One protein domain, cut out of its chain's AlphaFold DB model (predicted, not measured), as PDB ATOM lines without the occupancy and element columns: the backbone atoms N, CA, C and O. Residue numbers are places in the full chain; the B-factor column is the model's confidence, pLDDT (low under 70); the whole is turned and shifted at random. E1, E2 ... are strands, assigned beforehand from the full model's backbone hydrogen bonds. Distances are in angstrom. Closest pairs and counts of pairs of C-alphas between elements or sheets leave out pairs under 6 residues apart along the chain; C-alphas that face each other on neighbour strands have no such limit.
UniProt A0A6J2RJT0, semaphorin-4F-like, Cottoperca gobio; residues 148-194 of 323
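Overview. This is residues 148 to 194 of the 323 residues of the protein "semaphorin-4F-like" of Cottoperca gobio (UniProt A0A6J2RJT0). Two small sheets, the three-stranded E1-E4-E3 and the two-stranded E2-E5, make a thin sandwich, only partly face to face, with links between them at both ends. The 47 printed residues, with no named helix and five strands, E1 to E5, are all strand by class, though under half are in named elements. Both sheets are antiparallel; the whole is compact, radius of gyration of the C-alphas 10.7 A, spanning 34 by 15 by 14 A.

Arrangement. E1, residues 148 to 150, is antiparallel to E4, residues 176 to 180; N 148 and O 179 are within hydrogen-bond range, 2.8 A. E3, residues 170 to 173, forms a hairpin with E4; N 178 and O 171 are 2.8 A apart. E2, residues 160 to 163, is antiparallel to E5, residues 190 to 193; N 161 and O 192 are 2.8 A apart. The closest C-alphas of E2 and E4, Trp 162 and Leu 177, are 7.5 A apart.

Along the chain. E1 begins at C-alpha 148 (107.269, 143.367, 167.928). From first to last C-alpha, E4 measures 13.4 A and E2 10.2 A. E5 ends at C-alpha 193 (108.673, 131.061, 151.951).

Size, cuts and confidence. The farthest C-alphas, Pro 157 and Glu 183, are 34.4 A apart. The printed part has no cut and no long link. pLDDT is under 70 at residues 154 to 158, 166 to 169, 171 and 194.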
ATOM      1  N   LEU A 148     107.858 144.664 168.236       80.81
ATOM      2  CA  LEU A 148     107.269 143.367 167.928       80.81
ATOM      3  C   LEU A 148     108.276 142.499 167.186       80.81
ATOM      4  O   LEU A 148     109.016 142.992 166.337       80.81
ATOM      5  N   LEU A 149     108.237 141.198 167.462       82.38
ATOM      6  CA  LEU A 149     108.907 140.179 166.666       82.38
ATOM      7  C   LEU A 149     107.833 139.286 166.046       82.38
ATOM      8  O   LEU A 149     107.116 138.590 166.764       82.38
ATOM      9  N   LEU A 150     107.691 139.343 164.727       81.00
ATOM     10  CA  LEU A 150     106.748 138.525 163.974       81.00
ATOM     11  C   LEU A 150     107.460 137.241 163.528       81.00
ATOM     12  O   LEU A 150     108.347 137.319 162.673       81.00
ATOM     13  N   PRO A 151     107.109 136.072 164.098       79.06
ATOM     14  CA  PRO A 151     107.767 134.824 163.751       79.06
ATOM     15  C   PRO A 151     107.286 134.307 162.392       79.06
ATOM     16  O   PRO A 151     106.085 134.322 162.107       79.06
ATOM     17  N   CYS A 152     108.205 133.782 161.582       78.31
ATOM     18  CA  CYS A 152     107.855 133.011 160.390       78.31
ATOM     19  C   CYS A 152     108.440 131.604 160.471       78.31
ATOM     20  O   CYS A 152     109.652 131.413 160.525       78.31
ATOM     21  N   VAL A 153     107.572 130.592 160.467       73.75
ATOM     22  CA  VAL A 153     108.007 129.196 160.555       73.75
ATOM     23  C   VAL A 153     108.600 128.766 159.213       73.75
ATOM     24  O   VAL A 153     107.879 128.553 158.238       73.75
ATOM     25  N   GLN A 154     109.923 128.613 159.165       65.75
ATOM     26  CA  GLN A 154     110.627 128.140 157.979       65.75
ATOM     27  C   GLN A 154     110.440 126.621 157.808       65.75
ATOM     28  O   GLN A 154     111.161 125.809 158.383       65.75
ATOM     29  N   LEU A 155     109.454 126.234 156.994       63.59
ATOM     30  CA  LEU A 155     109.180 124.829 156.659       63.59
ATOM     31  C   LEU A 155     110.068 124.293 155.517       63.59
ATOM     32  O   LEU A 155     110.180 123.079 155.343       63.59
ATOM     33  N   SER A 156     110.694 125.177 154.728       56.72
ATOM     34  CA  SER A 156     111.534 124.825 153.574       56.72
ATOM     35  C   SER A 156     112.995 125.272 153.769       56.72
ATOM     36  O   SER A 156     113.258 126.239 154.476       56.72
ATOM     37  N   PRO A 157     113.982 124.625 153.122       62.00
ATOM     38  CA  PRO A 157     115.391 125.020 153.232       62.00
ATOM     39  C   PRO A 157     115.732 126.335 152.501       62.00
ATOM     40  O   PRO A 157     116.889 126.744 152.499       62.00
ATOM     41  N   ARG A 158     114.759 126.988 151.850       68.38
ATOM     42  CA  ARG A 158     114.944 128.275 151.164       68.38
ATOM     43  C   ARG A 158     114.538 129.440 152.076       68.38
ATOM     44  O   ARG A 158     113.681 129.252 152.936       68.38
ATOM     45  N   PRO A 159     115.136 130.632 151.892       71.81
ATOM     46  CA  PRO A 159     114.842 131.791 152.727       71.81
ATOM     47  C   PRO A 159     113.400 132.274 152.532       71.81
ATOM     48  O   PRO A 159     112.855 132.213 151.427       71.81
ATOM     49  N   CYS A 160     112.801 132.763 153.616       79.75
ATOM     50  CA  CYS A 160     111.492 133.406 153.599       79.75
ATOM     51  C   CYS A 160     111.640 134.926 153.445       79.75
ATOM     52  O   CYS A 160     112.591 135.527 153.951       79.75
ATOM     53  N   SER A 161     110.694 135.545 152.750       81.94
ATOM     54  CA  SER A 161     110.611 136.983 152.507       81.94
ATOM     55  C   SER A 161     109.351 137.567 153.130       81.94
ATOM     56  O   SER A 161     108.291 136.938 153.115       81.94
ATOM     57  N   TRP A 162     109.463 138.790 153.639       83.38
ATOM     58  CA  TRP A 162     108.333 139.531 154.184       83.38
ATOM     59  C   TRP A 162     107.837 140.590 153.209       83.38
ATOM     60  O   TRP A 162     108.612 141.383 152.682       83.38
ATOM     61  N   GLU A 163     106.525 140.624 153.025       82.62
ATOM     62  CA  GLU A 163     105.810 141.734 152.417       82.62
ATOM     63  C   GLU A 163     105.200 142.574 153.543       82.62
ATOM     64  O   GLU A 163     104.426 142.070 154.364       82.62
ATOM     65  N   HIS A 164     105.606 143.840 153.619       82.06
ATOM     66  CA  HIS A 164     105.181 144.784 154.647       82.06
ATOM     67  C   HIS A 164     105.185 146.220 154.095       82.06
ATOM     68  O   HIS A 164     105.855 146.483 153.089       82.06
ATOM     69  N   PRO A 165     104.483 147.171 154.741       78.50
ATOM     70  CA  PRO A 165     104.546 148.583 154.366       78.50
ATOM     71  C   PRO A 165     106.004 149.096 154.330       78.50
ATOM     72  O   PRO A 165     106.790 148.761 155.226       78.50
ATOM     73  N   PRO A 166     106.419 149.868 153.305       64.62
ATOM     74  CA  PRO A 166     107.825 150.203 153.077       64.62
ATOM     75  C   PRO A 166     108.318 151.242 154.092       64.62
ATOM     76  O   PRO A 166     107.985 152.414 153.953       64.62
ATOM     77  N   HIS A 167     109.112 150.845 155.097       66.06
ATOM     78  CA  HIS A 167     109.651 151.760 156.119       66.06
ATOM     79  C   HIS A 167     111.050 151.372 156.632       66.06
ATOM     80  O   HIS A 167     111.478 150.226 156.543       66.06
ATOM     81  N   ARG A 168     111.775 152.352 157.200       60.28
ATOM     82  CA  ARG A 168     113.169 152.214 157.688       60.28
ATOM     83  C   ARG A 168     113.314 151.522 159.057       60.28
ATOM     84  O   ARG A 168     114.440 151.282 159.488       60.28
ATOM     85  N   HIS A 169     112.209 151.209 159.738       64.31
ATOM     86  CA  HIS A 169     112.191 150.672 161.113       64.31
ATOM     87  C   HIS A 169     111.819 149.185 161.205       64.31
ATOM     88  O   HIS A 169     111.446 148.700 162.273       64.31
ATOM     89  N   THR A 170     111.940 148.458 160.097       71.81
ATOM     90  CA  THR A 170     111.776 147.005 160.035       71.81
ATOM     91  C   THR A 170     113.137 146.349 159.829       71.81
ATOM     92  O   THR A 170     113.872 146.718 158.909       71.81
ATOM     93  N   ARG A 171     113.495 145.379 160.672       69.50
ATOM     94  CA  ARG A 171     114.717 144.580 160.509       69.50
ATOM     95  C   ARG A 171     114.346 143.112 160.432       69.50
ATOM     96  O   ARG A 171     113.772 142.566 161.365       69.50
ATOM     97  N   GLN A 172     114.689 142.474 159.321       74.38
ATOM     98  CA  GLN A 172     114.544 141.032 159.195       74.38
ATOM     99  C   GLN A 172     115.762 140.344 159.818       74.38
ATOM    100  O   GLN A 172     116.903 140.651 159.468       74.38
ATOM    101  N   HIS A 173     115.513 139.407 160.729       70.38
ATOM    102  CA  HIS A 173     116.528 138.557 161.330       70.38
ATOM    103  C   HIS A 173     116.160 137.095 161.062       70.38
ATOM    104  O   HIS A 173     115.244 136.551 161.671       70.38
ATOM    105  N   HIS A 174     116.891 136.451 160.149       70.69
ATOM    106  CA  HIS A 174     116.553 135.119 159.630       70.69
ATOM    107  C   HIS A 174     115.148 135.104 158.994       70.69
ATOM    108  O   HIS A 174     114.905 135.819 158.020       70.69
ATOM    109  N   SER A 175     114.236 134.286 159.519       71.25
ATOM    110  CA  SER A 175     112.838 134.201 159.099       71.25
ATOM    111  C   SER A 175     111.944 135.234 159.784       71.25
ATOM    112  O   SER A 175     110.860 135.518 159.279       71.25
ATOM    113  N   ASP A 176     112.380 135.821 160.896       79.44
ATOM    114  CA  ASP A 176     111.528 136.646 161.745       79.44
ATOM    115  C   ASP A 176     111.697 138.133 161.423       79.44
ATOM    116  O   ASP A 176     112.781 138.593 161.043       79.44
ATOM    117  N   LEU A 177     110.612 138.895 161.565       82.50
ATOM    118  CA  LEU A 177     110.603 140.330 161.296       82.50
ATOM    119  C   LEU A 177     110.457 141.117 162.593       82.50
ATOM    120  O   LEU A 177     109.442 141.019 163.283       82.50
ATOM    121  N   GLU A 178     111.458 141.932 162.901       84.00
ATOM    122  CA  GLU A 178     111.392 142.893 163.991       84.00
ATOM    123  C   GLU A 178     110.802 144.219 163.493       84.00
ATOM    124  O   GLU A 178     111.289 144.803 162.518       84.00
ATOM    125  N   VAL A 179     109.764 144.705 164.171       83.38
ATOM    126  CA  VAL A 179     109.012 145.915 163.812       83.38
ATOM    127  C   VAL A 179     108.857 146.804 165.041       83.38
ATOM    128  O   VAL A 179     108.422 146.342 166.091       83.38
ATOM    129  N   THR A 180     109.161 148.095 164.916       83.38
ATOM    130  CA  THR A 180     108.757 149.095 165.920       83.38
ATOM    131  C   THR A 180     107.452 149.745 165.478       83.38
ATOM    132  O   THR A 180     107.407 150.315 164.393       83.38
ATOM    133  N   VAL A 181     106.406 149.652 166.299       81.50
ATOM    134  CA  VAL A 181     105.053 150.100 165.951       81.50
ATOM    135  C   VAL A 181     104.979 151.629 165.932       81.50
ATOM    136  O   VAL A 181     105.004 152.281 166.974       81.50
ATOM    137  N   THR A 182     104.838 152.196 164.743       80.75
ATOM    138  CA  THR A 182     104.440 153.584 164.464       80.75
ATOM    139  C   THR A 182     103.154 153.603 163.632       80.75
ATOM    140  O   THR A 182     102.757 152.564 163.099       80.75
ATOM    141  N   GLU A 183     102.510 154.766 163.487       79.75
ATOM    142  CA  GLU A 183     101.300 154.910 162.653       79.75
ATOM    143  C   GLU A 183     101.518 154.387 161.222       79.75
ATOM    144  O   GLU A 183     100.676 153.667 160.693       79.75
ATOM    145  N   ASP A 184     102.699 154.630 160.651       75.25
ATOM    146  CA  ASP A 184     103.051 154.224 159.283       75.25
ATOM    147  C   ASP A 184     103.386 152.730 159.123       75.25
ATOM    148  O   ASP A 184     103.467 152.212 158.007       75.25
ATOM    149  N   THR A 185     103.612 152.023 160.232       77.12
ATOM    150  CA  THR A 185     103.858 150.567 160.234       77.12
ATOM    151  C   THR A 185     102.579 149.758 160.441       77.12
ATOM    152  O   THR A 185     102.607 148.531 160.410       77.12
ATOM    153  N   LEU A 186     101.431 150.410 160.639       80.12
ATOM    154  CA  LEU A 186     100.155 149.710 160.723       80.12
ATOM    155  C   LEU A 186      99.762 149.180 159.341       80.12
ATOM    156  O   LEU A 186      99.762 149.905 158.347       80.12
ATOM    157  N   GLY A 187      99.410 147.900 159.267       81.38
ATOM    158  CA  GLY A 187      99.011 147.293 158.006       81.38
ATOM    159  C   GLY A 187      99.130 145.780 158.000       81.38
ATOM    160  O   GLY A 187      99.242 145.122 159.035       81.38
ATOM    161  N   LYS A 188      99.082 145.222 156.793       83.44
ATOM    162  CA  LYS A 188      99.169 143.784 156.564       83.44
ATOM    163  C   LYS A 188     100.631 143.356 156.442       83.44
ATOM    164  O   LYS A 188     101.373 143.913 155.640       83.44
ATOM    165  N   TYR A 189     100.990 142.321 157.193       82.88
ATOM    166  CA  TYR A 189     102.288 141.656 157.128       82.88
ATOM    167  C   TYR A 189     102.103 140.242 156.582       82.88
ATOM    168  O   TYR A 189     101.329 139.462 157.144       82.88
ATOM    169  N   THR A 190     102.813 139.902 155.509       82.94
ATOM    170  CA  THR A 190     102.742 138.570 154.892       82.94
ATOM    171  C   THR A 190     104.139 137.969 154.810       82.94
ATOM    172  O   THR A 190     105.003 138.512 154.130       82.94
ATOM    173  N   CYS A 191     104.363 136.830 155.465       80.06
ATOM    174  CA  CYS A 191     105.574 136.044 155.243       80.06
ATOM    175  C   CYS A 191     105.345 135.041 154.111       80.06
ATOM    176  O   CYS A 191     104.348 134.316 154.099       80.06
ATOM    177  N   THR A 192     106.285 134.970 153.178       76.81
ATOM    178  CA  THR A 192     106.271 134.034 152.054       76.81
ATOM    179  C   THR A 192     107.580 133.256 152.025       76.81
ATOM    180  O   THR A 192     108.658 133.832 151.940       76.81
ATOM    181  N   CYS A 193     107.508 131.930 152.104       73.12
ATOM    182  CA  CYS A 193     108.673 131.061 151.951       73.12
ATOM    183  C   CYS A 193     108.631 130.418 150.567       73.12
ATOM    184  O   CYS A 193     107.618 129.827 150.187       73.12
ATOM    185  N   GLN A 194     109.719 130.509 149.802       65.12
ATOM    186  CA  GLN A 194     109.755 129.910 148.470       65.12
ATOM    187  C   GLN A 194     109.850 128.381 148.585       65.12
ATOM    188  O   GLN A 194     110.809 127.836 149.136       65.12
TER     189      GLN A 194